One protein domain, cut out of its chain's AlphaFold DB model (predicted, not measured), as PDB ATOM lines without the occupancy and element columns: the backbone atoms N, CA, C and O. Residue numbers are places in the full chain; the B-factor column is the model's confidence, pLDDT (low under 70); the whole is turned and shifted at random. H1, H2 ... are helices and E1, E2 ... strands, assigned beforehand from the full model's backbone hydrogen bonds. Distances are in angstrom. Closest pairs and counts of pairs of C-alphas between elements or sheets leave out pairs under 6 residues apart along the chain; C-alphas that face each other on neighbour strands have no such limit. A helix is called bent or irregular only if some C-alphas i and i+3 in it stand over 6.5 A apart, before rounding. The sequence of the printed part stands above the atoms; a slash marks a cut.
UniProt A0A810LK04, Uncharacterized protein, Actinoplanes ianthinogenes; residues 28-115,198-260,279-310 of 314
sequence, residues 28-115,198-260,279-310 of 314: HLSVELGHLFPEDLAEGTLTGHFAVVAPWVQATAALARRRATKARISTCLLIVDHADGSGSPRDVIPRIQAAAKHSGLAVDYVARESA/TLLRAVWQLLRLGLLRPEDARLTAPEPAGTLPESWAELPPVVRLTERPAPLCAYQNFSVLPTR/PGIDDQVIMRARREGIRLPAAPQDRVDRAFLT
ATOM      1  N   HIS A  28      51.212  48.728  14.387       98.12
ATOM      2  CA  HIS A  28      51.578  49.902  15.181       98.12
ATOM      3  C   HIS A  28      50.992  49.813  16.590       98.12
ATOM      4  O   HIS A  28      51.590  50.330  17.528       98.12
ATOM      5  N   LEU A  29      49.832  49.167  16.721       98.62
ATOM      6  CA  LEU A  29      49.094  49.055  17.965       98.62
ATOM      7  C   LEU A  29      48.333  47.727  18.012       98.62
ATOM      8  O   LEU A  29      47.548  47.436  17.110       98.62
ATOM      9  N   SER A  30      48.519  46.983  19.096       98.75
ATOM     10  CA  SER A  30      47.668  45.854  19.468       98.75
ATOM     11  C   SER A  30      46.685  46.329  20.531       98.75
ATOM     12  O   SER A  30      47.118  46.886  21.539       98.75
ATOM     13  N   VAL A  31      45.383  46.115  20.356       98.81
ATOM     14  CA  VAL A  31      44.337  46.557  21.293       98.81
ATOM     15  C   VAL A  31      43.636  45.360  21.921       98.81
ATOM     16  O   VAL A  31      42.926  44.624  21.248       98.81
ATOM     17  N   GLU A  32      43.774  45.196  23.228       98.69
ATOM     18  CA  GLU A  32      43.036  44.197  23.986       98.69
ATOM     19  C   GLU A  32      41.707  44.783  24.437       98.69
ATOM     20  O   GLU A  32      41.652  45.784  25.156       98.69
ATOM     21  N   LEU A  33      40.642  44.138  23.978       98.31
ATOM     22  CA  LEU A  33      39.261  44.525  24.223       98.31
ATOM     23  C   LEU A  33      38.740  43.998  25.565       98.31
ATOM     24  O   LEU A  33      37.625  44.333  25.946       98.31
ATOM     25  N   GLY A  34      39.510  43.149  26.243       95.75
ATOM     26  CA  GLY A  34      39.157  42.547  27.519       95.75
ATOM     27  C   GLY A  34      39.984  41.300  27.818       95.75
ATOM     28  O   GLY A  34      40.482  40.631  26.907       95.75
ATOM     29  N   HIS A  35      40.085  41.005  29.111       95.75
ATOM     30  CA  HIS A  35      40.538  39.731  29.647       95.75
ATOM     31  C   HIS A  35      39.335  39.099  30.357       95.75
ATOM     32  O   HIS A  35      38.914  39.604  31.398       95.75
ATOM     33  N   LEU A  36      38.722  38.105  29.712       94.31
ATOM     34  CA  LEU A  36      37.384  37.620  30.045       94.31
ATOM     35  C   LEU A  36      37.449  36.313  30.834       94.31
ATOM     36  O   LEU A  36      38.037  35.335  30.370       94.31
ATOM     37  N   PHE A  37      36.796  36.315  31.990       92.06
ATOM     38  CA  PHE A  37      36.515  35.133  32.795       92.06
ATOM     39  C   PHE A  37      35.193  34.475  32.361       92.06
ATOM     40  O   PHE A  37      34.401  35.114  31.658       92.06
ATOM     41  N   PRO A  38      34.907  33.225  32.780       90.12
ATOM     42  CA  PRO A  38      33.639  32.553  32.485       90.12
ATOM     43  C   PRO A  38      32.393  33.401  32.769       90.12
ATOM     44  O   PRO A  38      31.469  33.445  31.960       90.12
ATOM     45  N   GLU A  39      32.376  34.133  33.883       89.50
ATOM     46  CA  GLU A  39      31.273  35.023  34.245       89.50
ATOM     47  C   GLU A  39      31.094  36.192  33.267       89.50
ATOM     48  O   GLU A  39      29.968  36.632  33.040       89.50
ATOM     49  N   ASP A  40      32.173  36.662  32.633       90.75
ATOM     50  CA  ASP A  40      32.112  37.716  31.620       90.75
ATOM     51  C   ASP A  40      31.571  37.172  30.280       90.75
ATOM     52  O   ASP A  40      31.123  37.947  29.432       90.75
ATOM     53  N   LEU A  41      31.574  35.846  30.082       90.38
ATOM     54  CA  LEU A  41      31.051  35.151  28.896       90.38
ATOM     55  C   LEU A  41      29.571  34.744  29.032       90.38
ATOM     56  O   LEU A  41      28.984  34.196  28.086       90.38
ATOM     57  N   ALA A  42      28.952  35.015  30.184       86.88
ATOM     58  CA  ALA A  42      27.546  34.730  30.432       86.88
ATOM     59  C   ALA A  42      26.618  35.417  29.408       86.88
ATOM     60  O   ALA A  42      26.986  36.335  28.671       86.88
ATOM     61  N   GLU A  43      25.392  34.917  29.269       80.31
ATOM     62  CA  GLU A  43      24.439  35.508  28.329       80.31
ATOM     63  C   GLU A  43      24.064  36.941  28.741       80.31
ATOM     64  O   GLU A  43      23.828  37.222  29.911       80.31
ATOM     65  N   GLY A  44      24.035  37.864  27.773       82.00
ATOM     66  CA  GLY A  44      23.681  39.273  27.989       82.00
ATOM     67  C   GLY A  44      24.834  40.213  28.368       82.00
ATOM     68  O   GLY A  44      24.740  41.403  28.074       82.00
ATOM     69  N   THR A  45      25.948  39.710  28.908       90.56
ATOM     70  CA  THR A  45      27.066  40.545  29.406       90.56
ATOM     71  C   THR A  45      27.876  41.194  28.276       90.56
ATOM     72  O   THR A  45      28.194  42.384  28.307       90.56
ATOM     73  N   LEU A  46      28.166  40.431  27.214       93.44
ATOM     74  CA  LEU A  46      29.079  40.831  26.135       93.44
ATOM     75  C   LEU A  46      28.649  42.118  25.411       93.44
ATOM     76  O   LEU A  46      29.498  42.910  24.999       93.44
ATOM     77  N   THR A  47      27.345  42.349  25.247       92.62
ATOM     78  CA  THR A  47      26.842  43.566  24.590       92.62
ATOM     79  C   THR A  47      27.164  44.807  25.420       92.62
ATOM     80  O   THR A  47      27.669  45.789  24.875       92.62
ATOM     81  N   GLY A  48      26.924  44.753  26.735       92.12
ATOM     82  CA  GLY A  48      27.280  45.830  27.661       92.12
ATOM     83  C   GLY A  48      28.791  46.052  27.711       92.12
ATOM     84  O   GLY A  48      29.250  47.190  27.598       92.12
ATOM     85  N   HIS A  49      29.562  44.961  27.763       94.25
ATOM     86  CA  HIS A  49      31.024  44.995  27.718       94.25
ATOM     87  C   HIS A  49      31.551  45.789  26.517       94.25
ATOM     88  O   HIS A  49      32.251  46.793  26.679       94.25
ATOM     89  N   PHE A  50      31.176  45.393  25.296       96.56
ATOM     90  CA  PHE A  50      31.686  46.053  24.094       96.56
ATOM     91  C   PHE A  50      31.168  47.482  23.918       96.56
ATOM     92  O   PHE A  50      31.904  48.315  23.384       96.56
ATOM     93  N   ALA A  51      29.966  47.797  24.409       95.00
ATOM     94  CA  ALA A  51      29.443  49.160  24.386       95.00
ATOM     95  C   ALA A  51      30.312  50.124  25.215       95.00
ATOM     96  O   ALA A  51      30.578  51.243  24.777       95.00
ATOM     97  N   VAL A  52      30.808  49.684  26.378       94.94
ATOM     98  CA  VAL A  52      31.698  50.494  27.231       94.94
ATOM     99  C   VAL A  52      33.132  50.517  26.695       94.94
ATOM    100  O   VAL A  52      33.815  51.535  26.806       94.94
ATOM    101  N   VAL A  53      33.600  49.429  26.079       96.69
ATOM    102  CA  VAL A  53      34.955  49.334  25.508       96.69
ATOM    103  C   VAL A  53      35.110  50.171  24.233       96.69
ATOM    104  O   VAL A  53      36.166  50.773  24.014       96.69
ATOM    105  N   ALA A  54      34.078  50.251  23.389       97.56
ATOM    106  CA  ALA A  54      34.173  50.855  22.060       97.56
ATOM    107  C   ALA A  54      34.709  52.304  22.031       97.56
ATOM    108  O   ALA A  54      35.610  52.566  21.224       97.56
ATOM    109  N   PRO A  55      34.268  53.236  22.900       97.50
ATOM    110  CA  PRO A  55      34.795  54.602  22.920       97.50
ATOM    111  C   PRO A  55      36.311  54.673  23.155       97.50
ATOM    112  O   PRO A  55      37.004  55.470  22.519       97.50
ATOM    113  N   TRP A  56      36.851  53.807  24.018       97.81
ATOM    114  CA  TRP A  56      38.285  53.759  24.316       97.81
ATOM    115  C   TRP A  56      39.092  53.256  23.125       97.81
ATOM    116  O   TRP A  56      40.112  53.845  22.768       97.81
ATOM    117  N   VAL A  57      38.603  52.212  22.456       97.88
ATOM    118  CA  VAL A  57      39.232  51.676  21.242       97.88
ATOM    119  C   VAL A  57      39.250  52.729  20.138       97.88
ATOM    120  O   VAL A  57      40.276  52.927  19.485       97.88
ATOM    121  N   GLN A  58      38.142  53.449  19.946       97.38
ATOM    122  CA  GLN A  58      38.046  54.524  18.958       97.38
ATOM    123  C   GLN A  58      39.027  55.664  19.256       97.38
ATOM    124  O   GLN A  58      39.742  56.109  18.351       97.38
ATOM    125  N   ALA A  59      39.104  56.108  20.514       97.69
ATOM    126  CA  ALA A  59      40.019  57.161  20.939       97.69
ATOM    127  C   ALA A  59      41.487  56.761  20.726       97.69
ATOM    128  O   ALA A  59      42.248  57.494  20.084       97.69
ATOM    129  N   THR A  60      41.884  55.569  21.176       97.19
ATOM    130  CA  THR A  60      43.259  55.080  21.015       97.19
ATOM    131  C   THR A  60      43.605  54.858  19.542       97.19
ATOM    132  O   THR A  60      44.690  55.240  19.096       97.19
ATOM    133  N   ALA A  61      42.675  54.342  18.733       96.88
ATOM    134  CA  ALA A  61      42.886  54.206  17.294       96.88
ATOM    135  C   ALA A  61      43.065  55.564  16.596       96.88
ATOM    136  O   ALA A  61      43.904  55.694  15.700       96.88
ATOM    137  N   ALA A  62      42.325  56.597  17.011       96.88
ATOM    138  CA  ALA A  62      42.518  57.954  16.512       96.88
ATOM    139  C   ALA A  62      43.909  58.504  16.879       96.88
ATOM    140  O   ALA A  62      44.574  59.098  16.027       96.88
ATOM    141  N   LEU A  63      44.391  58.260  18.103       95.44
ATOM    142  CA  LEU A  63      45.743  58.644  18.526       95.44
ATOM    143  C   LEU A  63      46.832  57.918  17.727       95.44
ATOM    144  O   LEU A  63      47.789  58.552  17.282       95.44
ATOM    145  N   ALA A  64      46.677  56.615  17.482       95.50
ATOM    146  CA  ALA A  64      47.599  55.856  16.637       95.50
ATOM    147  C   ALA A  64      47.646  56.420  15.207       95.50
ATOM    148  O   ALA A  64      48.728  56.643  14.664       95.50
ATOM    149  N   ARG A  65      46.484  56.749  14.624       95.38
ATOM    150  CA  ARG A  65      46.392  57.328  13.271       95.38
ATOM    151  C   ARG A  65      46.970  58.739  13.161       95.38
ATOM    152  O   ARG A  65      47.455  59.102  12.094       95.38
ATOM    153  N   ARG A  66      46.978  59.518  14.249       93.50
ATOM    154  CA  ARG A  66      47.690  60.810  14.304       93.50
ATOM    155  C   ARG A  66      49.207  60.648  14.214       93.50
ATOM    156  O   ARG A  66      49.869  61.533  13.687       93.50
ATOM    157  N   ARG A  67      49.752  59.539  14.726       90.00
ATOM    158  CA  ARG A  67      51.190  59.224  14.648       90.00
ATOM    159  C   ARG A  67      51.564  58.580  13.313       90.00
ATOM    160  O   ARG A  67      52.632  58.863  12.786       90.00
ATOM    161  N   ALA A  68      50.681  57.747  12.763       92.75
ATOM    162  CA  ALA A  68      50.855  57.107  11.464       92.75
ATOM    163  C   ALA A  68      49.512  57.021  10.723       92.75
ATOM    164  O   ALA A  68      48.651  56.226  11.086       92.75
ATOM    165  N   THR A  69      49.329  57.782   9.639       88.88
ATOM    166  CA  THR A  69      48.040  57.878   8.916       88.88
ATOM    167  C   THR A  69      47.482  56.519   8.478       88.88
ATOM    168  O   THR A  69      46.271  56.312   8.474       88.88
ATOM    169  N   LYS A  70      48.364  55.566   8.145       92.56
ATOM    170  CA  LYS A  70      48.024  54.173   7.804       92.56
ATOM    171  C   LYS A  70      48.341  53.212   8.956       92.56
ATOM    172  O   LYS A  70      48.888  52.130   8.732       92.56
ATOM    173  N   ALA A  71      48.040  53.618  10.191       96.69
ATOM    174  CA  ALA A  71      48.254  52.795  11.371       96.69
ATOM    175  C   ALA A  71      47.535  51.446  11.215       96.69
ATOM    176  O   ALA A  71      46.309  51.362  11.205       96.69
ATOM    177  N   ARG A  72      48.335  50.389  11.083       98.06
ATOM    178  CA  ARG A  72      47.949  48.990  11.284       98.06
ATOM    179  C   ARG A  72      47.609  48.797  12.761       98.06
ATOM    180  O   ARG A  72      48.494  48.994  13.592       98.06
ATOM    181  N   ILE A  73      46.365  48.443  13.054       98.56
ATOM    182  CA  ILE A  73      45.848  48.246  14.409       98.56
ATOM    183  C   ILE A  73      45.155  46.892  14.434       98.56
ATOM    184  O   ILE A  73      44.331  46.646  13.555       98.56
ATOM    185  N   SER A  74      45.511  46.039  15.387       98.62
ATOM    186  CA  SER A  74      44.845  44.757  15.626       98.62
ATOM    187  C   SER A  74      44.028  44.802  16.907       98.62
ATOM    188  O   SER A  74      44.355  45.558  17.824       98.62
ATOM    189  N   THR A  75      42.977  43.990  16.984       98.81
ATOM    190  CA  THR A  75      42.191  43.811  18.211       98.81
ATOM    191  C   THR A  75      42.229  42.373  18.712       98.81
ATOM    192  O   THR A  75      42.206  41.421  17.935       98.81
ATOM    193  N   CYS A  76      42.272  42.182  20.025       98.75
ATOM    194  CA  CYS A  76      42.314  40.853  20.619       98.75
ATOM    195  C   CYS A  76      41.498  40.749  21.907       98.75
ATOM    196  O   CYS A  76      41.223  41.749  22.569       98.75
ATOM    197  N   LEU A  77      41.162  39.518  22.278       98.31
ATOM    198  CA  LEU A  77      40.679  39.141  23.606       98.31
ATOM    199  C   LEU A  77      41.593  38.068  24.185       98.31
ATOM    200  O   LEU A  77      42.062  37.205  23.441       98.31
ATOM    201  N   LEU A  78      41.800  38.113  25.497       97.94
ATOM    202  CA  LEU A  78      42.345  36.993  26.257       97.94
ATOM    203  C   LEU A  78      41.192  36.331  27.019       97.94
ATOM    204  O   LEU A  78      40.411  37.035  27.660       97.94
ATOM    205  N   ILE A  79      41.059  35.012  26.917       96.75
ATOM    206  CA  ILE A  79      39.992  34.244  27.567       96.75
ATOM    207  C   ILE A  79      40.607  33.283  28.578       96.75
ATOM    208  O   ILE A  79      41.498  32.507  28.230       96.75
ATOM    209  N   VAL A  80      40.082  33.312  29.802       94.38
ATOM    210  CA  VAL A  80      40.362  32.318  30.840       94.38
ATOM    211  C   VAL A  80      39.586  31.051  30.496       94.38
ATOM    212  O   VAL A  80      38.414  30.915  30.821       94.38
ATOM    213  N   ASP A  81      40.232  30.151  29.759       91.69
ATOM    214  CA  ASP A  81      39.579  29.049  29.042       91.69
ATOM    215  C   ASP A  81      39.619  27.694  29.768       91.69
ATOM    216  O   ASP A  81      39.025  26.718  29.313       91.69
ATOM    217  N   HIS A  82      40.333  27.624  30.888       83.50
ATOM    218  CA  HIS A  82      40.504  26.412  31.695       83.50
ATOM    219  C   HIS A  82      39.577  26.368  32.919       83.50
ATOM    220  O   HIS A  82      39.575  25.379  33.648       83.50
ATOM    221  N   ALA A  83      38.816  27.437  33.161       81.75
ATOM    222  CA  ALA A  83      37.880  27.524  34.270       81.75
ATOM    223  C   ALA A  83      36.507  26.951  33.889       81.75
ATOM    224  O   ALA A  83      36.036  27.096  32.752       81.75
ATOM    225  N   ASP A  84      35.843  26.331  34.865       79.06
ATOM    226  CA  ASP A  84      34.481  25.829  34.703       79.06
ATOM    227  C   ASP A  84      33.524  26.962  34.296       79.06
ATOM    228  O   ASP A  84      33.605  28.086  34.788       79.06
ATOM    229  N   GLY A  85      32.595  26.662  33.386       82.25
ATOM    230  CA  GLY A  85      31.604  27.630  32.902       82.25
ATOM    231  C   GLY A  85      32.023  28.444  31.673       82.25
ATOM    232  O   GLY A  85      31.215  29.221  31.173       82.25
ATOM    233  N   SER A  86      33.224  28.228  31.121       82.56
ATOM    234  CA  SER A  86      33.717  28.926  29.914       82.56
ATOM    235  C   SER A  86      32.918  28.644  28.628       82.56
ATOM    236  O   SER A  86      33.186  29.255  27.594       82.56
ATOM    237  N   GLY A  87      31.963  27.707  28.658       90.25
ATOM    238  CA  GLY A  87      31.210  27.258  27.483       90.25
ATOM    239  C   GLY A  87      32.092  26.608  26.409       90.25
ATOM    240  O   GLY A  87      33.281  26.374  26.621       90.25
ATOM    241  N   SER A  88      31.507  26.318  25.244       93.81
ATOM    242  CA  SER A  88      32.257  25.852  24.072       93.81
ATOM    243  C   SER A  88      32.758  27.054  23.252       93.81
ATOM    244  O   SER A  88      32.032  28.048  23.110       93.81
ATOM    245  N   PRO A  89      33.955  27.004  22.639       95.50
ATOM    246  CA  PRO A  89      34.370  28.052  21.711       95.50
ATOM    247  C   PRO A  89      33.446  28.139  20.489       95.50
ATOM    248  O   PRO A  89      33.270  29.234  19.950       95.50
ATOM    249  N   ARG A  90      32.814  27.026  20.082       96.12
ATOM    250  CA  ARG A  90      31.777  26.997  19.041       96.12
ATOM    251  C   ARG A  90      30.615  27.941  19.325       96.12
ATOM    252  O   ARG A  90      30.163  28.597  18.392       96.12
ATOM    253  N   ASP A  91      30.168  28.042  20.571       94.75
ATOM    254  CA  ASP A  91      29.041  28.904  20.938       94.75
ATOM    255  C   ASP A  91      29.503  30.305  21.357       94.75
ATOM    256  O   ASP A  91      28.875  31.317  21.026       94.75
ATOM    257  N   VAL A  92      30.629  30.388  22.068       95.81
ATOM    258  CA  VAL A  92      31.123  31.634  22.665       95.81
ATOM    259  C   VAL A  92      31.723  32.583  21.628       95.81
ATOM    260  O   VAL A  92      31.407  33.775  21.639       95.81
ATOM    261  N   ILE A  93      32.560  32.097  20.705       97.00
ATOM    262  CA  ILE A  93      33.241  32.969  19.732       97.00
ATOM    263  C   ILE A  93      32.245  33.680  18.798       97.00
ATOM    264  O   ILE A  93      32.376  34.897  18.632       97.00
ATOM    265  N   PRO A  94      31.212  33.019  18.234       96.81
ATOM    266  CA  PRO A  94      30.206  33.716  17.433       96.81
ATOM    267  C   PRO A  94      29.447  34.786  18.224       96.81
ATOM    268  O   PRO A  94      29.185  35.869  17.695       96.81
ATOM    269  N   ARG A  95      29.140  34.531  19.504       96.62
ATOM    270  CA  ARG A  95      28.502  35.519  20.390       96.62
ATOM    271  C   ARG A  95      29.398  36.734  20.626       96.62
ATOM    272  O   ARG A  95      28.922  37.863  20.522       96.62
ATOM    273  N   ILE A  96      30.691  36.517  20.869       97.00
ATOM    274  CA  ILE A  96      31.700  37.581  20.972       97.00
ATOM    275  C   ILE A  96      31.731  38.423  19.692       97.00
ATOM    276  O   ILE A  96      31.629  39.649  19.755       97.00
ATOM    277  N   GLN A  97      31.836  37.781  18.522       97.56
ATOM    278  CA  GLN A  97      31.890  38.481  17.237       97.56
ATOM    279  C   GLN A  97      30.616  39.295  16.980       97.56
ATOM    280  O   GLN A  97      30.697  40.436  16.523       97.56
ATOM    281  N   ALA A  98      29.445  38.735  17.297       97.06
ATOM    282  CA  ALA A  98      28.165  39.416  17.148       97.06
ATOM    283  C   ALA A  98      28.055  40.645  18.066       97.06
ATOM    284  O   ALA A  98      27.702  41.729  17.593       97.06
ATOM    285  N   ALA A  99      28.407  40.508  19.348       97.38
ATOM    286  CA  ALA A  99      28.340  41.593  20.324       97.38
ATOM    287  C   ALA A  99      29.341  42.724  20.018       97.38
ATOM    288  O   ALA A  99      28.986  43.906  20.052       97.38
ATOM    289  N   ALA A 100      30.573  42.374  19.631       97.69
ATOM    290  CA  ALA A 100      31.572  43.348  19.201       97.69
ATOM    291  C   ALA A 100      31.099  44.115  17.959       97.69
ATOM    292  O   ALA A 100      31.128  45.348  17.943       97.69
ATOM    293  N   LYS A 101      30.576  43.399  16.952       97.50
ATOM    294  CA  LYS A 101      30.037  44.001  15.727       97.50
ATOM    295  C   LYS A 101      28.881  44.953  16.020       97.50
ATOM    296  O   LYS A 101      28.823  46.023  15.417       97.50
ATOM    297  N   HIS A 102      27.990  44.596  16.946       96.75
ATOM    298  CA  HIS A 102      26.889  45.464  17.369       96.75
ATOM    299  C   HIS A 102      27.386  46.803  17.939       96.75
ATOM    300  O   HIS A 102      26.765  47.838  17.717       96.75
ATOM    301  N   SER A 103      28.553  46.798  18.588       97.31
ATOM    302  CA  SER A 103      29.202  47.994  19.139       97.31
ATOM    303  C   SER A 103      30.158  48.690  18.154       97.31
ATOM    304  O   SER A 103      30.915  49.581  18.540       97.31
ATOM    305  N   GLY A 104      30.164  48.288  16.878       97.31
ATOM    306  CA  GLY A 104      31.046  48.857  15.853       97.31
ATOM    307  C   GLY A 104      32.517  48.445  15.983       97.31
ATOM    308  O   GLY A 104      33.394  49.129  15.456       97.31
ATOM    309  N   LEU A 105      32.796  47.344  16.683       98.00
ATOM    310  CA  LEU A 105      34.129  46.770  16.844       98.00
ATOM    311  C   LEU A 105      34.282  45.493  16.011       98.00
ATOM    312  O   LEU A 105      33.317  44.797  15.703       98.00
ATOM    313  N   ALA A 106      35.528  45.164  15.686       97.38
ATOM    314  CA  ALA A 106      35.919  43.844  15.211       97.38
ATOM    315  C   ALA A 106      36.822  43.202  16.265       97.38
ATOM    316  O   ALA A 106      37.590  43.912  16.917       97.38
ATOM    317  N   VAL A 107      36.738  41.882  16.418       98.38
ATOM    318  CA  VAL A 107      37.696  41.085  17.196       98.38
ATOM    319  C   VAL A 107      38.549  40.328  16.189       98.38
ATOM    320  O   VAL A 107      38.038  39.428  15.527       98.38
ATOM    321  N   ASP A 108      39.813  40.715  16.032       98.62
ATOM    322  CA  ASP A 108      40.713  40.065  15.075       98.62
ATOM    323  C   ASP A 108      41.274  38.752  15.617       98.62
ATOM    324  O   ASP A 108      41.459  37.803  14.851       98.62
ATOM    325  N   TYR A 109      41.520  38.694  16.928       98.75
ATOM    326  CA  TYR A 109      42.162  37.562  17.584       98.75
ATOM    327  C   TYR A 109      41.492  37.170  18.905       98.75
ATOM    328  O   TYR A 109      41.091  38.027  19.692       98.75
ATOM    329  N   VAL A 110      41.443  35.870  19.182       98.25
ATOM    330  CA  VAL A 110      41.119  35.309  20.503       98.25
ATOM    331  C   VAL A 110      42.301  34.468  20.957       98.25
ATOM    332  O   VAL A 110      42.732  33.574  20.234       98.25
ATOM    333  N   ALA A 111      42.832  34.777  22.134       97.81
ATOM    334  CA  ALA A 111      43.908  34.038  22.776       97.81
ATOM    335  C   ALA A 111      43.384  33.279  23.996       97.81
ATOM    336  O   ALA A 111      42.534  33.784  24.732       97.81
ATOM    337  N   ARG A 112      43.925  32.081  24.210       96.88
ATOM    338  CA  ARG A 112      43.668  31.251  25.387       96.88
ATOM    339  C   ARG A 112      44.686  31.569  26.475       96.88
ATOM    340  O   ARG A 112      45.887  31.515  26.213       96.88
ATOM    341  N   GLU A 113      44.235  31.868  27.690       96.19
ATOM    342  CA  GLU A 113      45.137  32.102  28.821       96.19
ATOM    343  C   GLU A 113      45.920  30.836  29.184       96.19
ATOM    344  O   GLU A 113      47.119  30.918  29.449       96.19
ATOM    345  N   SER A 114      45.295  29.655  29.099       94.88
ATOM    346  CA  SER A 114      45.978  28.379  29.356       94.88
ATOM    347  C   SER A 114      47.170  28.141  28.424       94.88
ATOM    348  O   SER A 114      48.129  27.481  28.799       94.88
ATOM    349  N   ALA A 115      47.184  28.731  27.226       94.94
ATOM    350  CA  ALA A 115      48.317  28.602  26.312       94.94
ATOM    351  C   ALA A 115      49.536  29.456  26.717       94.94
ATOM    352  O   ALA A 115      50.601  29.348  26.111       94.94
ATOM    353  N   THR A 198      49.334  37.594  37.345       95.69
ATOM    354  CA  THR A 198      50.341  38.642  37.127       95.69
ATOM    355  C   THR A 198      51.420  38.225  36.131       95.69
ATOM    356  O   THR A 198      51.739  38.981  35.208       95.69
ATOM    357  N   LEU A 199      51.982  37.025  36.292       97.19
ATOM    358  CA  LEU A 199      52.991  36.516  35.370       97.19
ATOM    359  C   LEU A 199      52.388  36.284  33.980       97.19
ATOM    360  O   LEU A 199      52.985  36.710  32.992       97.19
ATOM    361  N   LEU A 200      51.198  35.683  33.893       97.19
ATOM    362  CA  LEU A 200      50.523  35.433  32.611       97.19
ATOM    363  C   LEU A 200      50.181  36.736  31.879       97.19
ATOM    364  O   LEU A 200      50.354  36.835  30.664       97.19
ATOM    365  N   ARG A 201      49.807  37.791  32.611       97.56
ATOM    366  CA  ARG A 201      49.646  39.140  32.058       97.56
ATOM    367  C   ARG A 201      50.954  39.677  31.495       97.56
ATOM    368  O   ARG A 201      50.964  40.161  30.367       97.56
ATOM    369  N   ALA A 202      52.066  39.561  32.219       98.31
ATOM    370  CA  ALA A 202      53.367  39.997  31.712       98.31
ATOM    371  C   ALA A 202      53.790  39.217  30.452       98.31
ATOM    372  O   ALA A 202      54.232  39.825  29.475       98.31
ATOM    373  N   VAL A 203      53.584  37.895  30.436       98.38
ATOM    374  CA  VAL A 203      53.800  37.028  29.264       98.38
ATOM    375  C   VAL A 203      52.984  37.529  28.074       98.38
ATOM    376  O   VAL A 203      53.536  37.757  26.998       98.38
ATOM    377  N   TRP A 204      51.687  37.772  28.273       98.44
ATOM    378  CA  TRP A 204      50.797  38.259  27.224       98.44
ATOM    379  C   TRP A 204      51.230  39.611  26.655       98.44
ATOM    380  O   TRP A 204      51.230  39.808  25.437       98.44
ATOM    381  N   GLN A 205      51.656  40.537  27.518       98.44
ATOM    382  CA  GLN A 205      52.156  41.837  27.075       98.44
ATOM    383  C   GLN A 205      53.449  41.694  26.257       98.44
ATOM    384  O   GLN A 205      53.549  42.294  25.186       98.44
ATOM    385  N   LEU A 206      54.409  40.867  26.691       98.31
ATOM    386  CA  LEU A 206      55.652  40.623  25.941       98.31
ATOM    387  C   LEU A 206      55.397  39.955  24.585       98.31
ATOM    388  O   LEU A 206      56.033  40.335  23.599       98.31
ATOM    389  N   LEU A 207      54.459  39.005  24.517       97.75
ATOM    390  CA  LEU A 207      54.029  38.378  23.261       97.75
ATOM    391  C   LEU A 207      53.464  39.418  22.300       97.75
ATOM    392  O   LEU A 207      53.933  39.542  21.172       97.75
ATOM    393  N   ARG A 208      52.502  40.226  22.760       98.19
ATOM    394  CA  ARG A 208      51.892  41.279  21.940       98.19
ATOM    395  C   ARG A 208      52.868  42.389  21.559       98.19
ATOM    396  O   ARG A 208      52.693  42.980  20.506       98.19
ATOM    397  N   LEU A 209      53.929  42.634  22.327       98.12
ATOM    398  CA  LEU A 209      55.012  43.542  21.917       98.12
ATOM    399  C   LEU A 209      55.996  42.901  20.913       98.12
ATOM    400  O   LEU A 209      56.915  43.565  20.431       98.12
ATOM    401  N   GLY A 210      55.850  41.607  20.603       96.31
ATOM    402  CA  GLY A 210      56.797  40.845  19.783       96.31
ATOM    403  C   GLY A 210      58.165  40.635  20.448       96.31
ATOM    404  O   GLY A 210      59.148  40.341  19.757       96.31
ATOM    405  N   LEU A 211      58.230  40.824  21.771       96.38
ATOM    406  CA  LEU A 211      59.441  40.733  22.592       96.38
ATOM    407  C   LEU A 211      59.635  39.343  23.207       96.38
ATOM    408  O   LEU A 211      60.765  38.972  23.516       96.38
ATOM    409  N   LEU A 212      58.554  38.568  23.340       95.31
ATOM    410  CA  LEU A 212      58.611  37.133  23.611       95.31
ATOM    411  C   LEU A 212      58.409  36.362  22.303       95.31
ATOM    412  O   LEU A 212      57.459  36.623  21.565       95.31
ATOM    413  N   ARG A 213      59.312  35.420  22.016       90.69
ATOM    414  CA  ARG A 213      59.252  34.531  20.847       90.69
ATOM    415  C   ARG A 213      59.311  33.090  21.345       90.69
ATOM    416  O   ARG A 213      60.399  32.514  21.342       90.69
ATOM    417  N   PRO A 214      58.178  32.567  21.838       87.56
ATOM    418  CA  PRO A 214      58.125  31.222  22.383       87.56
ATOM    419  C   PRO A 214      58.383  30.197  21.277       87.56
ATOM    420  O   PRO A 214      58.224  30.492  20.089       87.56
ATOM    421  N   GLU A 215      58.751  28.983  21.679       87.56
ATOM    422  CA  GLU A 215      58.961  27.862  20.758       87.56
ATOM    423  C   GLU A 215      57.707  27.568  19.920       87.56
ATOM    424  O   GLU A 215      57.801  27.355  18.709       87.56
ATOM    425  N   ASP A 216      56.520  27.647  20.534       86.75
ATOM    426  CA  ASP A 216      55.260  27.575  19.801       86.75
ATOM    427  C   ASP A 216      55.004  28.872  19.018       86.75
ATOM    428  O   ASP A 216      54.416  29.844  19.505       86.75
ATOM    429  N   ALA A 217      55.418  28.863  17.751       88.06
ATOM    430  CA  ALA A 217      55.248  29.984  16.839       88.06
ATOM    431  C   ALA A 217      53.781  30.435  16.676       88.06
ATOM    432  O   ALA A 217      53.556  31.599  16.337       88.06
ATOM    433  N   ARG A 218      52.779  29.586  16.964       89.62
ATOM    434  CA  ARG A 218      51.344  29.924  16.843       89.62
ATOM    435  C   ARG A 218      50.915  31.045  17.792       89.62
ATOM    436  O   ARG A 218      49.951  31.750  17.507       89.62
ATOM    437  N   LEU A 219      51.664  31.276  18.874       91.75
ATOM    438  CA  LEU A 219      51.454  32.411  19.782       91.75
ATOM    439  C   LEU A 219      51.797  33.768  19.139       91.75
ATOM    440  O   LEU A 219      51.251  34.795  19.534       91.75
ATOM    441  N   THR A 220      52.688  33.790  18.140       90.75
ATOM    442  CA  THR A 220      53.123  35.023  17.446       90.75
ATOM    443  C   THR A 220      52.697  35.082  15.977       90.75
ATOM    444  O   THR A 220      52.684  36.162  15.378       90.75
ATOM    445  N   ALA A 221      52.272  33.952  15.413       91.50
ATOM    446  CA  ALA A 221      51.697  33.817  14.082       91.50
ATOM    447  C   ALA A 221      50.336  33.094  14.158       91.50
ATOM    448  O   ALA A 221      50.258  31.912  13.827       91.50
ATOM    449  N   PRO A 222      49.262  33.787  14.592       94.25
ATOM    450  CA  PRO A 222      47.960  33.161  14.805       94.25
ATOM    451  C   PRO A 222      47.358  32.567  13.528       94.25
ATOM    452  O   PRO A 222      47.387  33.184  12.456       94.25
ATOM    453  N   GLU A 223      46.737  31.401  13.674       90.31
ATOM    454  CA  GLU A 223      46.105  30.645  12.592       90.31
ATOM    455  C   GLU A 223      44.621  31.020  12.437       90.31
ATOM    456  O   GLU A 223      43.985  31.432  13.409       90.31
ATOM    457  N   PRO A 224      44.029  30.917  11.231       93.56
ATOM    458  CA  PRO A 224      42.590  31.109  11.063       93.56
ATOM    459  C   PRO A 224      41.789  30.091  11.885       93.56
ATOM    460  O   PRO A 224      42.166  28.930  11.967       93.56
ATOM    461  N   ALA A 225      40.641  30.518  12.415       85.50
ATOM    462  CA  ALA A 225      39.791  29.686  13.272       85.50
ATOM    463  C   ALA A 225      39.322  28.364  12.646       85.50
ATOM    464  O   ALA A 225      39.091  27.396  13.364       85.50
ATOM    465  N   GLY A 226      39.145  28.325  11.320       87.88
ATOM    466  CA  GLY A 226      38.529  27.182  10.649       87.88
ATOM    467  C   GLY A 226      37.139  26.878  11.222       87.88
ATOM    468  O   GLY A 226      36.339  27.788  11.448       87.88
ATOM    469  N   THR A 227      36.860  25.595  11.453       93.56
ATOM    470  CA  THR A 227      35.655  25.145  12.164       93.56
ATOM    471  C   THR A 227      35.894  25.203  13.668       93.56
ATOM    472  O   THR A 227      36.844  24.603  14.162       93.56
ATOM    473  N   LEU A 228      35.005  25.877  14.403       96.12
ATOM    474  CA  LEU A 228      35.145  26.029  15.850       96.12
ATOM    475  C   LEU A 228      34.837  24.711  16.604       96.12
ATOM    476  O   LEU A 228      33.766  24.118  16.387       96.12
ATOM    477  N   PRO A 229      35.750  24.254  17.484       95.50
ATOM    478  CA  PRO A 229      35.600  23.009  18.233       95.50
ATOM    479  C   PRO A 229      34.612  23.132  19.402       95.50
ATOM    480  O   PRO A 229      34.147  24.220  19.737       95.50
ATOM    481  N   GLU A 230      34.294  22.002  20.033       94.69
ATOM    482  CA  GLU A 230      33.494  21.970  21.271       94.69
ATOM    483  C   GLU A 230      34.334  22.283  22.516       94.69
ATOM    484  O   GLU A 230      33.816  22.779  23.513       94.69
ATOM    485  N   SER A 231      35.642  22.016  22.458       94.38
ATOM    486  CA  SER A 231      36.567  22.200  23.575       94.38
ATOM    487  C   SER A 231      37.564  23.320  23.300       94.38
ATOM    488  O   SER A 231      38.153  23.394  22.220       94.38
ATOM    489  N   TRP A 232      37.819  24.158  24.308       94.62
ATOM    490  CA  TRP A 232      38.876  25.170  24.254       94.62
ATOM    491  C   TRP A 232      40.256  24.559  24.023       94.62
ATOM    492  O   TRP A 232      41.047  25.129  23.279       94.62
ATOM    493  N   ALA A 233      40.521  23.368  24.572       93.00
ATOM    494  CA  ALA A 233      41.804  22.682  24.433       93.00
ATOM    495  C   ALA A 233      42.180  22.374  22.971       93.00
ATOM    496  O   ALA A 233      43.365  22.355  22.641       93.00
ATOM    497  N   GLU A 234      41.183  22.179  22.104       93.38
ATOM    498  CA  GLU A 234      41.349  21.880  20.674       93.38
ATOM    499  C   GLU A 234      41.628  23.132  19.828       93.38
ATOM    500  O   GLU A 234      42.052  23.035  18.677       93.38
ATOM    501  N   LEU A 235      41.380  24.317  20.385       93.69
ATOM    502  CA  LEU A 235      41.557  25.588  19.700       93.69
ATOM    503  C   LEU A 235      43.043  25.995  19.750       93.69
ATOM    504  O   LEU A 235      43.661  25.871  20.811       93.69
ATOM    505  N   PRO A 236      43.648  26.486  18.650       94.62
ATOM    506  CA  PRO A 236      45.024  26.984  18.673       94.62
ATOM    507  C   PRO A 236      45.270  28.022  19.788       94.62
ATOM    508  O   PRO A 236      44.338  28.733  20.164       94.62
ATOM    509  N   PRO A 237      46.513  28.179  20.287       95.50
ATOM    510  CA  PRO A 237      46.847  29.136  21.353       95.50
ATOM    511  C   PRO A 237      46.300  30.547  21.140       95.50
ATOM    512  O   PRO A 237      45.762  31.177  22.054       95.50
ATOM    513  N   VAL A 238      46.425  31.030  19.902       97.44
ATOM    514  CA  VAL A 238      45.783  32.249  19.430       97.44
ATOM    515  C   VAL A 238      45.145  31.970  18.082       97.44
ATOM    516  O   VAL A 238      45.800  31.501  17.149       97.44
ATOM    517  N   VAL A 239      43.869  32.308  17.971       97.25
ATOM    518  CA  VAL A 239      43.085  32.142  16.757       97.25
ATOM    519  C   VAL A 239      42.764  33.487  16.141       97.25
ATOM    520  O   VAL A 239      42.353  34.431  16.813       97.25
ATOM    521  N   ARG A 240      42.921  33.551  14.823       97.88
ATOM    522  CA  ARG A 240      42.561  34.667  13.964       97.88
ATOM    523  C   ARG A 240      41.125  34.511  13.464       97.88
ATOM    524  O   ARG A 240      40.797  33.545  12.772       97.88
ATOM    525  N   LEU A 241      40.290  35.495  13.774       97.56
ATOM    526  CA  LEU A 241      38.864  35.518  13.450       97.56
ATOM    527  C   LEU A 241      38.533  36.313  12.181       97.56
ATOM    528  O   LEU A 241      37.514  36.058  11.542       97.56
ATOM    529  N   THR A 242      39.377  37.273  11.804       95.88
ATOM    530  CA  THR A 242      39.215  38.075  10.583       95.88
ATOM    531  C   THR A 242      40.173  37.596   9.486       95.88
ATOM    532  O   THR A 242      41.221  37.013   9.757       95.88
ATOM    533  N   GLU A 243      39.828  37.796   8.208       93.06
ATOM    534  CA  GLU A 243      40.605  37.213   7.096       93.06
ATOM    535  C   GLU A 243      42.024  37.803   6.997       93.06
ATOM    536  O   GLU A 243      43.001  37.079   6.788       93.06
ATOM    537  N   ARG A 244      42.142  39.130   7.140       93.94
ATOM    538  CA  ARG A 244      43.392  39.887   6.937       93.94
ATOM    539  C   ARG A 244      43.589  41.003   7.975       93.94
ATOM    540  O   ARG A 244      43.708  42.169   7.591       93.94
ATOM    541  N   PRO A 245      43.602  40.685   9.277       97.12
ATOM    542  CA  PRO A 245      43.888  41.670  10.307       97.12
ATOM    543  C   PRO A 245      45.307  42.216  10.198       97.12
ATOM    544  O   PRO A 245      46.207  41.598   9.619       97.12
ATOM    545  N   ALA A 246      45.520  43.377  10.814       98.12
ATOM    546  CA  ALA A 246      46.869  43.800  11.157       98.12
ATOM    547  C   ALA A 246      47.530  42.756  12.081       98.12
ATOM    548  O   ALA A 246      46.822  42.087  12.827       98.12
ATOM    549  N   PRO A 247      48.869  42.637  12.095       98.06
ATOM    550  CA  PRO A 247      49.541  41.676  12.969       98.06
ATOM    551  C   PRO A 247      49.180  41.842  14.456       98.06
ATOM    552  O   PRO A 247      49.068  42.968  14.951       98.06
ATOM    553  N   LEU A 248      49.043  40.720  15.172       98.12
ATOM    554  CA  LEU A 248      48.804  40.701  16.620       98.12
ATOM    555  C   LEU A 248      49.942  41.374  17.391       98.12
ATOM    556  O   LEU A 248      49.680  42.205  18.258       98.12
ATOM    557  N   CYS A 249      51.184  41.014  17.054       98.50
ATOM    558  CA  CYS A 249      52.368  41.646  17.618       98.50
ATOM    559  C   CYS A 249      52.459  43.101  17.131       98.50
ATOM    560  O   CYS A 249      52.167  43.392  15.967       98.50
ATOM    561  N   ALA A 250      52.881  44.016  17.994       98.06
ATOM    562  CA  ALA A 250      52.823  45.449  17.769       98.06
ATOM    563  C   ALA A 250      53.978  46.195  18.435       98.06
ATOM    564  O   ALA A 250      54.633  45.697  19.344       98.06
ATOM    565  N   TYR A 251      54.198  47.436  18.002       98.00
ATOM    566  CA  TYR A 251      55.141  48.338  18.662       98.00
ATOM    567  C   TYR A 251      54.673  48.811  20.044       98.00
ATOM    568  O   TYR A 251      55.502  49.100  20.908       98.00
ATOM    569  N   GLN A 252      53.357  48.927  20.228       98.06
ATOM    570  CA  GLN A 252      52.717  49.338  21.471       98.06
ATOM    571  C   GLN A 252      51.467  48.495  21.712       98.06
ATOM    572  O   GLN A 252      50.782  48.093  20.764       98.06
ATOM    573  N   ASN A 253      51.139  48.302  22.983       98.44
ATOM    574  CA  ASN A 253      49.901  47.665  23.404       98.44
ATOM    575  C   ASN A 253      48.979  48.698  24.041       98.44
ATOM    576  O   ASN A 253      49.430  49.610  24.731       98.44
ATOM    577  N   PHE A 254      47.681  48.506  23.854       98.62
ATOM    578  CA  PHE A 254      46.647  49.146  24.653       98.62
ATOM    579  C   PHE A 254      45.707  48.073  25.193       98.62
ATOM    580  O   PHE A 254      45.351  47.152  24.454       98.62
ATOM    581  N   SER A 255      45.309  48.176  26.456       98.38
ATOM    582  CA  SER A 255      44.352  47.254  27.075       98.38
ATOM    583  C   SER A 255      43.222  48.027  27.749       98.38
ATOM    584  O   SER A 255      43.476  48.937  28.539       98.38
ATOM    585  N   VAL A 256      41.975  47.659  27.450       97.50
ATOM    586  CA  VAL A 256      40.791  48.141  28.175       97.50
ATOM    587  C   VAL A 256      40.363  47.048  29.142       97.50
ATOM    588  O   VAL A 256      39.994  45.957  28.715       97.50
ATOM    589  N   LEU A 257      40.459  47.319  30.442       95.81
ATOM    590  CA  LEU A 257      40.283  46.317  31.492       95.81
ATOM    591  C   LEU A 257      39.353  46.836  32.596       95.81
ATOM    592  O   LEU A 257      39.318  48.039  32.857       95.81
ATOM    593  N   PRO A 258      38.612  45.964  33.293       92.75
ATOM    594  CA  PRO A 258      37.917  46.362  34.510       92.75
ATOM    595  C   PRO A 258      38.913  46.704  35.629       92.75
ATOM    596  O   PRO A 258      40.033  46.194  35.674       92.75
ATOM    597  N   THR A 259      38.490  47.556  36.565       93.31
ATOM    598  CA  THR A 259      39.339  48.079  37.657       93.31
ATOM    599  C   THR A 259      39.914  46.976  38.551       93.31
ATOM    600  O   THR A 259      40.993  47.149  39.108       93.31
ATOM    601  N   ARG A 260      39.273  45.800  38.612       91.44
ATOM    602  CA  ARG A 260      39.800  44.611  39.308       91.44
ATOM    603  C   ARG A 260      41.187  44.156  38.822       91.44
ATOM    604  O   ARG A 260      41.896  43.499  39.570       91.44
ATOM    605  N   PRO A 279      68.701  38.968  23.322       86.69
ATOM    606  CA  PRO A 279      69.532  39.920  22.593       86.69
ATOM    607  C   PRO A 279      69.051  40.151  21.154       86.69
ATOM    608  O   PRO A 279      68.631  39.221  20.468       86.69
ATOM    609  N   GLY A 280      69.087  41.406  20.702       89.06
ATOM    610  CA  GLY A 280      68.732  41.801  19.335       89.06
ATOM    611  C   GLY A 280      67.231  41.864  19.018       89.06
ATOM    612  O   GLY A 280      66.852  42.574  18.086       89.06
ATOM    613  N   ILE A 281      66.352  41.205  19.789       92.25
ATOM    614  CA  ILE A 281      64.895  41.271  19.564       92.25
ATOM    615  C   ILE A 281      64.382  42.703  19.736       92.25
ATOM    616  O   ILE A 281      63.678  43.210  18.859       92.25
ATOM    617  N   ASP A 282      64.742  43.359  20.838       94.06
ATOM    618  CA  ASP A 282      64.252  44.708  21.126       94.06
ATOM    619  C   ASP A 282      64.807  45.744  20.142       94.06
ATOM    620  O   ASP A 282      64.063  46.552  19.583       94.06
ATOM    621  N   ASP A 283      66.101  45.644  19.828       92.75
ATOM    622  CA  ASP A 283      66.753  46.486  18.825       92.75
ATOM    623  C   ASP A 283      66.072  46.358  17.459       92.75
ATOM    624  O   ASP A 283      65.848  47.360  16.774       92.75
ATOM    625  N   GLN A 284      65.674  45.142  17.071       93.06
ATOM    626  CA  GLN A 284      64.931  44.908  15.836       93.06
ATOM    627  C   GLN A 284      63.570  45.618  15.852       93.06
ATOM    628  O   GLN A 284      63.197  46.241  14.851       93.06
ATOM    629  N   VAL A 285      62.828  45.549  16.962       95.12
ATOM    630  CA  VAL A 285      61.530  46.228  17.124       95.12
ATOM    631  C   VAL A 285      61.709  47.747  17.058       95.12
ATOM    632  O   VAL A 285      61.038  48.408  16.260       95.12
ATOM    633  N   ILE A 286      62.664  48.299  17.810       95.19
ATOM    634  CA  ILE A 286      62.980  49.734  17.835       95.19
ATOM    635  C   ILE A 286      63.396  50.227  16.447       95.19
ATOM    636  O   ILE A 286      62.910  51.259  15.977       95.19
ATOM    637  N   MET A 287      64.280  49.502  15.759       94.50
ATOM    638  CA  MET A 287      64.751  49.886  14.429       94.50
ATOM    639  C   MET A 287      63.624  49.885  13.398       94.50
ATOM    640  O   MET A 287      63.566  50.784  12.557       94.50
ATOM    641  N   ARG A 288      62.705  48.918  13.464       95.00
ATOM    642  CA  ARG A 288      61.536  48.884  12.577       95.00
ATOM    643  C   ARG A 288      60.558  50.017  12.875       95.00
ATOM    644  O   ARG A 288      60.164  50.708  11.940       95.00
ATOM    645  N   ALA A 289      60.261  50.275  14.147       95.25
ATOM    646  CA  ALA A 289      59.426  51.406  14.543       95.25
ATOM    647  C   ALA A 289      60.005  52.735  14.036       95.25
ATOM    648  O   ALA A 289      59.290  53.527  13.424       95.25
ATOM    649  N   ARG A 290      61.323  52.940  14.177       95.44
ATOM    650  CA  ARG A 290      62.022  54.132  13.665       95.44
ATOM    651  C   ARG A 290      61.917  54.274  12.148       95.44
ATOM    652  O   ARG A 290      61.699  55.385  11.671       95.44
ATOM    653  N   ARG A 291      62.039  53.176  11.389       94.69
ATOM    654  CA  ARG A 291      61.842  53.178   9.922       94.69
ATOM    655  C   ARG A 291      60.418  53.565   9.524       94.69
ATOM    656  O   ARG A 291      60.225  54.122   8.450       94.69
ATOM    657  N   GLU A 292      59.446  53.313  10.393       94.62
ATOM    658  CA  GLU A 292      58.048  53.728  10.233       94.62
ATOM    659  C   GLU A 292      57.741  55.088  10.894       94.62
ATOM    660  O   GLU A 292      56.583  55.478  11.000       94.62
ATOM    661  N   GLY A 293      58.766  55.837  11.323       93.31
ATOM    662  CA  GLY A 293      58.616  57.179  11.896       93.31
ATOM    663  C   GLY A 293      58.170  57.214  13.361       93.31
ATOM    664  O   GLY A 293      57.842  58.283  13.873       93.31
ATOM    665  N   ILE A 294      58.180  56.077  14.061       94.19
ATOM    666  CA  ILE A 294      57.766  55.962  15.463       94.19
ATOM    667  C   ILE A 294      58.983  55.907  16.381       94.19
ATOM    668  O   ILE A 294      59.921  55.135  16.184       94.19
ATOM    669  N   ARG A 295      58.941  56.718  17.440       94.06
ATOM    670  CA  ARG A 295      59.883  56.640  18.557       94.06
ATOM    671  C   ARG A 295      59.236  55.855  19.686       94.06
ATOM    672  O   ARG A 295      58.203  56.277  20.196       94.06
ATOM    673  N   LEU A 296      59.854  54.741  20.061       95.38
ATOM    674  CA  LEU A 296      59.411  53.934  21.191       95.38
ATOM    675  C   LEU A 296      60.195  54.289  22.455       95.38
ATOM    676  O   LEU A 296      61.398  54.561  22.358       95.38
ATOM    677  N   PRO A 297      59.539  54.266  23.628       95.12
ATOM    678  CA  PRO A 297      60.226  54.187  24.908       95.12
ATOM    679  C   PRO A 297      61.199  53.007  24.942       95.12
ATOM    680  O   PRO A 297      60.914  51.945  24.385       95.12
ATOM    681  N   ALA A 298      62.346  53.191  25.598       90.81
ATOM    682  CA  ALA A 298      63.339  52.128  25.729       90.81
ATOM    683  C   ALA A 298      62.783  50.962  26.556       90.81
ATOM    684  O   ALA A 298      62.879  49.815  26.133       90.81
ATOM    685  N   ALA A 299      62.138  51.261  27.685       92.50
ATOM    686  CA  ALA A 299      61.632  50.246  28.591       92.50
ATOM    687  C   ALA A 299      60.331  49.600  28.055       92.50
ATOM    688  O   ALA A 299      59.422  50.331  27.645       92.50
ATOM    689  N   PRO A 300      60.201  48.259  28.042       95.00
ATOM    690  CA  PRO A 300      59.010  47.574  27.529       95.00
ATOM    691  C   PRO A 300      57.709  47.956  28.237       95.00
ATOM    692  O   PRO A 300      56.679  48.098  27.581       95.00
ATOM    693  N   GLN A 301      57.750  48.161  29.555       95.50
ATOM    694  CA  GLN A 301      56.579  48.540  30.348       95.50
ATOM    695  C   GLN A 301      55.974  49.884  29.916       95.50
ATOM    696  O   GLN A 301      54.758  50.048  29.986       95.50
ATOM    697  N   ASP A 302      56.793  50.795  29.384       96.38
ATOM    698  CA  ASP A 302      56.360  52.114  28.904       96.38
ATOM    699  C   ASP A 302      55.715  52.045  27.505       96.38
ATOM    700  O   ASP A 302      55.237  53.046  26.973       96.38
ATOM    701  N   ARG A 303      55.709  50.863  26.874       97.75
ATOM    702  CA  ARG A 303      55.048  50.607  25.585       97.75
ATOM    703  C   ARG A 303      53.636  50.039  25.758       97.75
ATOM    704  O   ARG A 303      53.000  49.705  24.756       97.75
ATOM    705  N   VAL A 304      53.165  49.906  27.000       97.88
ATOM    706  CA  VAL A 304      51.860  49.335  27.353       97.88
ATOM    707  C   VAL A 304      50.979  50.402  27.999       97.88
ATOM    708  O   VAL A 304      51.147  50.747  29.168       97.88
ATOM    709  N   ASP A 305      49.991  50.870  27.245       97.56
ATOM    710  CA  ASP A 305      48.970  51.806  27.707       97.56
ATOM    711  C   ASP A 305      47.711  51.056  28.181       97.56
ATOM    712  O   ASP A 305      47.411  49.947  27.730       97.56
ATOM    713  N   ARG A 306      46.950  51.646  29.110       96.31
ATOM    714  CA  ARG A 306      45.779  50.995  29.725       96.31
ATOM    715  C   ARG A 306      44.647  51.978  29.996       96.31
ATOM    716  O   ARG A 306      44.899  53.130  30.340       96.31
ATOM    717  N   ALA A 307      43.414  51.493  29.910       96.75
ATOM    718  CA  ALA A 307      42.230  52.152  30.451       96.75
ATOM    719  C   ALA A 307      41.525  51.204  31.427       96.75
ATOM    720  O   ALA A 307      41.229  50.064  31.067       96.75
ATOM    721  N   PHE A 308      41.258  51.686  32.644       95.56
ATOM    722  CA  PHE A 308      40.548  50.929  33.673       95.56
ATOM    723  C   PHE A 308      39.111  51.425  33.819       95.56
ATOM    724  O   PHE A 308      38.873  52.626  33.950       95.56
ATOM    725  N   LEU A 309      38.160  50.495  33.789       90.81
ATOM    726  CA  LEU A 309      36.728  50.773  33.848       90.81
ATOM    727  C   LEU A 309      36.179  50.406  35.228       90.81
ATOM    728  O   LEU A 309      36.422  49.307  35.726       90.81
ATOM    729  N   THR A 310      35.473  51.334  35.876       79.69
ATOM    730  CA  THR A 310      34.886  51.140  37.217       79.69
ATOM    731  C   THR A 310      33.583  50.358  37.195       79.69
ATOM    732  O   THR A 310      33.196  49.790  38.209       79.69
TER     733      THR A 310
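AT A GLANCE: This is residues 28 to 115, 198 to 260 and 279 to 310 of the 314 residues of an uncharacterized protein of Actinoplanes ianthinogenes (UniProt A0A810LK04). A twisted sheet of six strands makes the core, with the long bent helix H2 over one face and the shorter H4 on the opposite face. H3 lies beside the arm H2a and only grazes the sheet, while H5 sits off the sheet at one end of the domain, and a long unnamed stretch, residues 209 to 237, joins H4 to the edge strand E4. The printed part has 183 residues with six named helices and six named strands, in the order E1 H1 H2 E2 H3 E3 H4 E4 E5 H5 H6 E6; the sheet runs E4 E3 E2 E1 E5 E6 and is mixed, and the class is mixed, helices and strands. The whole is compact and rounded, with a radius of gyration of the C-alphas of 15.8 A and spans of 44 by 36 by 32 A.

HOW THE PARTS SIT: In the sheet, E1, residues 29 to 36, and E2, residues 73 to 79, are parallel neighbours at 21 degrees, with N 31 and O 74 at 2.8 A. E3, residues 109 to 112, is parallel to E2 at 28 degrees, with N 79 and O 111 at 2.9 A. The edge strand E4, residues 238 to 240, is antiparallel to E3 at 159 degrees, with N 239 and O 110 at 2.8 A; residues 223 to 224 pair in parallel with its residues 239 to 240. E5, residues 253 to 258, is parallel to E1 at 24 degrees, with N 32 and O 254 at 2.8 A. The other edge strand, E6, residues 304 to 309, is parallel to E5 at 20 degrees, with N 255 and O 305 at 3.0 A. H2, residues 45 to 67, was assigned as one helix by its hydrogen bonds but is bent, with C-alphas 52 and 55 6.7 A apart; its arms H2a, residues 45 to 52, and H2b, residues 55 to 67, stand at a steep tilt of 45 degrees. H2b is on the sheet at a height of 9.0 A, over E1 and E5, and runs along the strands, at 3 degrees to E1 on the local plane. H2a is on the same face and runs slantwise to the strands, at 37 degrees to E1 on the local plane. H4, residues 198 to 208, is on the opposite face; its closest C-alpha pair with E1 is Arg 208 and Ser 30, 6.7 A. H3, residues 89 to 102, touches H2a, closest at the C-alphas of Ala 99 and Thr 47, 4.9 A, the same way at a shallow tilt of 33 degrees, only just short of steep. H1, residues 38 to 41, is close to but not clearly touching H2a, the C-alphas of Asp 40 and Leu 46 being 7.0 A apart. H6, residues 300 to 303, only grazes the sheet, and H5, residues 281 to 291, is not on it. E1, H1 H2, E2 and E2, H3, E3 are strand-helix-strand units, two parallel neighbour strands with helices between, each with a right-handed crossover. Each O i to N i+4 pair is within hydrogen-bond range in H2a, H2b, H4 and H5, and 8 of 10 are in H3; H1 and H6 are too short for such a pair.

IN THESE COORDINATES: E1 begins at C-alpha 29, (49.094, 49.055, 17.965), and is 20.3 A long; E2 is 20.1 A. H2b is 18.9 A and H3 19.4 A; H3 is neither bent nor irregular, but only just, with C-alphas 90 and 93 6.2 A apart. H4 begins at C-alpha 198, (50.341, 38.642, 37.127), and is 15.5 A long. E6, 16.5 A, ends at C-alpha 309, (36.728, 50.773, 33.848).

THE WHOLE: The two C-alphas farthest apart, those of Gly 44 and Pro 279, are 46.2 A apart. Residues 116 to 197 and 261 to 278 are not printed, with gaps of 14.9 A and 34.4 A between the C-alphas across the cuts. The links H4 to E4 and E4 to E5 are long. The mean pLDDT of the printed part is 94.6, and no printed residue is under 70.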